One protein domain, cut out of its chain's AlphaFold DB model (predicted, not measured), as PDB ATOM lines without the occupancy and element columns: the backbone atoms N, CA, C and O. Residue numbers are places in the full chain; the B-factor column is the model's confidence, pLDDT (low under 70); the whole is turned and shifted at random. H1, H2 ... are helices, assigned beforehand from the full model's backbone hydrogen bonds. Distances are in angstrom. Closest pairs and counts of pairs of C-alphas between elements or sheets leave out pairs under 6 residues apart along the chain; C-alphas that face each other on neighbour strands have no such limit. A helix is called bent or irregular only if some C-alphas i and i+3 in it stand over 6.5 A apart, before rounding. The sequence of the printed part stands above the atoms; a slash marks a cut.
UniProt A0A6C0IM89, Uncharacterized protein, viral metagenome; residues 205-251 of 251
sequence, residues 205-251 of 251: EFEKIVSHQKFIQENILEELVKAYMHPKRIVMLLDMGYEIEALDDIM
ATOM      1  N   GLU A 205     185.903 252.118 216.643       86.75
ATOM      2  CA  GLU A 205     184.744 252.095 215.742       86.75
ATOM      3  C   GLU A 205     184.474 250.691 215.198       86.75
ATOM      4  O   GLU A 205     183.335 250.221 215.223       86.75
ATOM      5  N   PHE A 206     185.519 249.978 214.780       88.69
ATOM      6  CA  PHE A 206     185.406 248.590 214.350       88.69
ATOM      7  C   PHE A 206     184.907 247.680 215.480       88.69
ATOM      8  O   PHE A 206     183.994 246.880 215.274       88.69
ATOM      9  N   GLU A 207     185.441 247.823 216.696       92.25
ATOM     10  CA  GLU A 207     184.982 247.071 217.870       92.25
ATOM     11  C   GLU A 207     183.501 247.348 218.185       92.25
ATOM     12  O   GLU A 207     182.759 246.414 218.507       92.25
ATOM     13  N   LYS A 208     183.028 248.593 218.014       93.06
ATOM     14  CA  LYS A 208     181.598 248.944 218.124       93.06
ATOM     15  C   LYS A 208     180.756 248.247 217.059       93.06
ATOM     16  O   LYS A 208     179.706 247.703 217.399       93.06
ATOM     17  N   ILE A 209     181.207 248.220 215.802       93.81
ATOM     18  CA  ILE A 209     180.513 247.519 214.708       93.81
ATOM     19  C   ILE A 209     180.387 246.030 215.033       93.81
ATOM     20  O   ILE A 209     179.286 245.482 214.979       93.81
ATOM     21  N   VAL A 210     181.485 245.385 215.434       94.06
ATOM     22  CA  VAL A 210     181.499 243.961 215.798       94.06
ATOM     23  C   VAL A 210     180.571 243.689 216.984       94.06
ATOM     24  O   VAL A 210     179.790 242.738 216.957       94.06
ATOM     25  N   SER A 211     180.608 244.535 218.016       94.12
ATOM     26  CA  SER A 211     179.727 244.405 219.180       94.12
ATOM     27  C   SER A 211     178.250 244.563 218.807       94.12
ATOM     28  O   SER A 211     177.422 243.774 219.260       94.12
ATOM     29  N   HIS A 212     177.922 245.530 217.948       93.75
ATOM     30  CA  HIS A 212     176.561 245.750 217.469       93.75
ATOM     31  C   HIS A 212     176.054 244.577 216.620       93.75
ATOM     32  O   HIS A 212     174.947 244.091 216.844       93.75
ATOM     33  N   GLN A 213     176.880 244.067 215.702       93.31
ATOM     34  CA  GLN A 213     176.559 242.879 214.907       93.31
ATOM     35  C   GLN A 213     176.297 241.664 215.797       93.31
ATOM     36  O   GLN A 213     175.296 240.973 215.614       93.31
ATOM     37  N   LYS A 214     177.152 241.440 216.799       95.31
ATOM     38  CA  LYS A 214     176.974 240.359 217.772       95.31
ATOM     39  C   LYS A 214     175.669 240.515 218.555       95.31
ATOM     40  O   LYS A 214     174.925 239.550 218.691       95.31
ATOM     41  N   PHE A 215     175.346 241.729 219.001       94.88
ATOM     42  CA  PHE A 215     174.081 242.005 219.683       94.88
ATOM     43  C   PHE A 215     172.867 241.686 218.802       94.88
ATOM     44  O   PHE A 215     171.947 241.016 219.273       94.88
ATOM     45  N   ILE A 216     172.877 242.112 217.531       92.56
ATOM     46  CA  ILE A 216     171.815 241.781 216.570       92.56
ATOM     47  C   ILE A 216     171.688 240.263 216.431       92.56
ATOM     48  O   ILE A 216     170.584 239.740 216.561       92.56
ATOM     49  N   GLN A 217     172.798 239.556 216.205       91.94
ATOM     50  CA  GLN A 217     172.802 238.102 216.023       91.94
ATOM     51  C   GLN A 217     172.257 237.354 217.243       91.94
ATOM     52  O   GLN A 217     171.459 236.436 217.084       91.94
ATOM     53  N   GLU A 218     172.664 237.751 218.447       94.25
ATOM     54  CA  GLU A 218     172.314 237.042 219.681       94.25
ATOM     55  C   GLU A 218     170.914 237.385 220.207       94.25
ATOM     56  O   GLU A 218     170.316 236.561 220.891       94.25
ATOM     57  N   ASN A 219     170.387 238.582 219.916       93.44
ATOM     58  CA  ASN A 219     169.185 239.089 220.597       93.44
ATOM     59  C   ASN A 219     168.037 239.477 219.664       93.44
ATOM     60  O   ASN A 219     166.892 239.520 220.105       93.44
ATOM     61  N   ILE A 220     168.320 239.816 218.405       91.88
ATOM     62  CA  ILE A 220     167.323 240.411 217.500       91.88
ATOM     63  C   ILE A 220     167.045 239.508 216.297       91.88
ATOM     64  O   ILE A 220     165.920 239.482 215.801       91.88
ATOM     65  N   LEU A 221     168.046 238.762 215.829       91.50
ATOM     66  CA  LEU A 221     167.987 238.015 214.577       91.50
ATOM     67  C   LEU A 221     166.798 237.053 214.523       91.50
ATOM     68  O   LEU A 221     166.096 237.021 213.519       91.50
ATOM     69  N   GLU A 222     166.531 236.314 215.601       89.31
ATOM     70  CA  GLU A 222     165.408 235.373 215.646       89.31
ATOM     71  C   GLU A 222     164.050 236.083 215.516       89.31
ATOM     72  O   GLU A 222     163.192 235.651 214.746       89.31
ATOM     73  N   GLU A 223     163.857 237.198 216.221       89.81
ATOM     74  CA  GLU A 223     162.617 237.978 216.160       89.81
ATOM     75  C   GLU A 223     162.437 238.657 214.799       89.81
ATOM     76  O   GLU A 223     161.328 238.668 214.259       89.81
ATOM     77  N   LEU A 224     163.529 239.149 214.199       86.44
ATOM     78  CA  LEU A 224     163.510 239.636 212.822       86.44
ATOM     79  C   LEU A 224     163.087 238.525 211.870       86.44
ATOM     80  O   LEU A 224     162.130 238.725 211.137       86.44
ATOM     81  N   VAL A 225     163.714 237.346 211.920       86.19
ATOM     82  CA  VAL A 225     163.353 236.213 211.052       86.19
ATOM     83  C   VAL A 225     161.889 235.811 211.246       86.19
ATOM     84  O   VAL A 225     161.186 235.631 210.256       86.19
ATOM     85  N   LYS A 226     161.379 235.737 212.484       87.06
ATOM     86  CA  LYS A 226     159.960 235.428 212.755       87.06
ATOM     87  C   LYS A 226     159.006 236.450 212.144       87.06
ATOM     88  O   LYS A 226     158.008 236.063 211.538       87.06
ATOM     89  N   ALA A 227     159.286 237.740 212.316       85.62
ATOM     90  CA  ALA A 227     158.467 238.806 211.747       85.62
ATOM     91  C   ALA A 227     158.552 238.813 210.213       85.62
ATOM     92  O   ALA A 227     157.546 238.993 209.523       85.62
ATOM     93  N   TYR A 228     159.752 238.579 209.688       80.44
ATOM     94  CA  TYR A 228     160.059 238.638 208.272       80.44
ATOM     95  C   TYR A 228     159.451 237.460 207.500       80.44
ATOM     96  O   TYR A 228     158.818 237.680 206.467       80.44
ATOM     97  N   MET A 229     159.534 236.253 208.066       82.88
ATOM     98  CA  MET A 229     158.973 234.996 207.549       82.88
ATOM     99  C   MET A 229     157.543 234.726 208.044       82.88
ATOM    100  O   MET A 229     157.040 233.604 207.953       82.88
ATOM    101  N   HIS A 230     156.861 235.728 208.607       87.56
ATOM    102  CA  HIS A 230     155.523 235.530 209.148       87.56
ATOM    103  C   HIS A 230     154.533 235.147 208.023       87.56
ATOM    104  O   HIS A 230     154.424 235.886 207.038       87.56
ATOM    105  N   PRO A 231     153.714 234.082 208.167       88.75
ATOM    106  CA  PRO A 231     152.861 233.567 207.087       88.75
ATOM    107  C   PRO A 231     151.939 234.607 206.440       88.75
ATOM    108  O   PRO A 231     151.759 234.602 205.229       88.75
ATOM    109  N   LYS A 232     151.395 235.551 207.223       91.31
ATOM    110  CA  LYS A 232     150.561 236.647 206.682       91.31
ATOM    111  C   LYS A 232     151.301 237.527 205.670       91.31
ATOM    112  O   LYS A 232     150.685 237.991 204.720       91.31
ATOM    113  N   ARG A 233     152.595 237.776 205.888       85.00
ATOM    114  CA  ARG A 233     153.412 238.587 204.982       85.00
ATOM    115  C   ARG A 233     153.736 237.811 203.710       85.00
ATOM    116  O   ARG A 233     153.617 238.373 202.632       85.00
ATOM    117  N   ILE A 234     154.060 236.524 203.845       85.88
ATOM    118  CA  ILE A 234     154.295 235.626 202.707       85.88
ATOM    119  C   ILE A 234     153.045 235.560 201.821       85.88
ATOM    120  O   ILE A 234     153.136 235.814 200.627       85.88
ATOM    121  N   VAL A 235     151.865 235.320 202.405       88.75
ATOM    122  CA  VAL A 235     150.591 235.290 201.662       88.75
ATOM    123  C   VAL A 235     150.327 236.614 200.941       88.75
ATOM    124  O   VAL A 235     149.993 236.600 199.765       88.75
ATOM    125  N   MET A 236     150.554 237.755 201.600       88.69
ATOM    126  CA  MET A 236     150.403 239.068 200.966       88.69
ATOM    127  C   MET A 236     151.317 239.246 199.741       88.69
ATOM    128  O   MET A 236     150.876 239.797 198.737       88.69
ATOM    129  N   LEU A 237     152.575 238.791 199.801       86.50
ATOM    130  CA  LEU A 237     153.500 238.865 198.662       86.50
ATOM    131  C   LEU A 237     153.051 237.952 197.511       86.50
ATOM    132  O   LEU A 237     153.084 238.367 196.355       86.50
ATOM    133  N   LEU A 238     152.561 236.751 197.821       87.06
ATOM    134  CA  LEU A 238     151.995 235.845 196.818       87.06
ATOM    135  C   LEU A 238     150.755 236.450 196.139       87.06
ATOM    136  O   LEU A 238     150.640 236.406 194.917       87.06
ATOM    137  N   ASP A 239     149.869 237.092 196.907       92.69
ATOM    138  CA  ASP A 239     148.671 237.766 196.382       92.69
ATOM    139  C   ASP A 239     149.014 238.971 195.484       92.69
ATOM    140  O   ASP A 239     148.251 239.316 194.580       92.69
ATOM    141  N   MET A 240     150.174 239.602 195.696       89.81
ATOM    142  CA  MET A 240     150.708 240.656 194.822       89.81
ATOM    143  C   MET A 240     151.299 240.116 193.508       89.81
ATOM    144  O   MET A 240     151.711 240.909 192.660       89.81
ATOM    145  N   GLY A 241     151.311 238.793 193.314       87.69
ATOM    146  CA  GLY A 241     151.767 238.134 192.091       87.69
ATOM    147  C   GLY A 241     153.251 237.770 192.081       87.69
ATOM    148  O   GLY A 241     153.776 237.461 191.013       87.69
ATOM    149  N   TYR A 242     153.931 237.804 193.231       86.62
ATOM    150  CA  TYR A 242     155.290 237.275 193.341       86.62
ATOM    151  C   TYR A 242     155.265 235.745 193.413       86.62
ATOM    152  O   TYR A 242     154.446 235.157 194.120       86.62
ATOM    153  N   GLU A 243     156.172 235.090 192.692       83.81
ATOM    154  CA  GLU A 243     156.345 233.636 192.751       83.81
ATOM    155  C   GLU A 243     157.151 233.242 193.994       83.81
ATOM    156  O   GLU A 243     158.034 233.986 194.414       83.81
ATOM    157  N   ILE A 244     156.879 232.062 194.571       78.50
ATOM    158  CA  ILE A 244     157.573 231.561 195.776       78.50
ATOM    159  C   ILE A 244     159.094 231.570 195.596       78.50
ATOM    160  O   ILE A 244     159.817 231.952 196.507       78.50
ATOM    161  N   GLU A 245     159.568 231.188 194.413       77.50
ATOM    162  CA  GLU A 245     160.992 231.119 194.066       77.50
ATOM    163  C   GLU A 245     161.635 232.507 193.931       77.50
ATOM    164  O   GLU A 245     162.837 232.645 194.121       77.50
ATOM    165  N   ALA A 246     160.834 233.541 193.660       75.19
ATOM    166  CA  ALA A 246     161.271 234.934 193.626       75.19
ATOM    167  C   ALA A 246     161.189 235.611 195.003       75.19
ATOM    168  O   ALA A 246     161.660 236.738 195.160       75.19
ATOM    169  N   LEU A 247     160.587 234.960 196.008       70.31
ATOM    170  CA  LEU A 247     160.517 235.522 197.353       70.31
ATOM    171  C   LEU A 247     161.904 235.596 197.990       70.31
ATOM    172  O   LEU A 247     162.146 236.578 198.673       70.31
ATOM    173  N   ASP A 248     162.811 234.652 197.719       69.62
ATOM    174  CA  ASP A 248     164.185 234.653 198.255       69.62
ATOM    175  C   ASP A 248     165.018 235.872 197.801       69.62
ATOM    176  O   ASP A 248     165.948 236.266 198.497       69.62
ATOM    177  N   ASP A 249     164.672 236.494 196.667       69.00
ATOM    178  CA  ASP A 249     165.365 237.680 196.132       69.00
ATOM    179  C   ASP A 249     164.766 239.011 196.634       69.00
ATOM    180  O   ASP A 249     165.393 240.070 196.537       69.00
ATOM    181  N   ILE A 250     163.527 238.979 197.135       64.50
ATOM    182  CA  ILE A 250     162.769 240.153 197.614       64.50
ATOM    183  C   ILE A 250     162.724 240.177 199.153       64.50
ATOM    184  O   ILE A 250     162.408 241.207 199.761       64.50
ATOM    185  N   MET A 251     163.037 239.039 199.777       61.75
ATOM    186  CA  MET A 251     163.172 238.828 201.210       61.75
ATOM    187  C   MET A 251     164.624 239.027 201.653       61.75
ATOM    188  O   MET A 251     164.833 239.934 202.489       61.75
TER     189      MET A 251
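AT A GLANCE: This is residues 205 to 251 of the 251 residues of an uncharacterized protein of viral metagenome (UniProt A0A6C0IM89). Starting from residue 205, you meet one long, kinked helix, H1, which makes most of the length; past its far end two short helices, H2 and H3, form a small hook that folds back. The three helices make no packed core, and residues 205 to 212 of H1 stick out free. The printed part has 47 residues with three named helices in the order H1, H2, H3 and no named strand; the class is all helix. It is extended, with a radius of gyration of the C-alphas of 14.9 A, and a rod spanning 43 by 17 by 13 A.

HOW THE PARTS SIT: Begin with H1, residues 205 to 228, which has a kink of 58 degrees near residue 222 and is irregular, C-alphas 219 and 222 being 7.3 A apart. H2, residues 231 to 239, and H1 meet only through their link. H3, residues 244 to 250, is close to H2 but not clearly touching; look at their closest C-alphas, those of Leu 238 and Ile 244, 7.1 A apart. The lines of H2 and H3 are about perpendicular, at 79 degrees. H1 and H3 are apart. In H2 every O i to N i+4 pair is within hydrogen-bond range; in H1 17 of 20 are, and in H3 0 of 3, beside 3 of 4 O i to N i+3 pairs.

IN THESE COORDINATES: Find C-alpha 205 at (184.744, 252.095, 215.742); from there H1 runs 29.1 A to C-alpha 228 at (160.059, 238.638, 208.272). H2 covers 12.2 A from Pro 231 to Asp 239. H3 covers 10.2 A from Ile 244 to Ile 250, whose C-alpha is at (162.769, 240.153, 197.614).

THE WHOLE: The C-alphas farthest apart, those of Glu 205 and Asp 239, are 43.4 A apart. The printed part has no cut and ends at Met 251, the chain's last residue. Both links, H1 to H2 and H2 to H3, are tight. The mean pLDDT of the printed part is 86.4; look at residues 248 to 251 for values under 70.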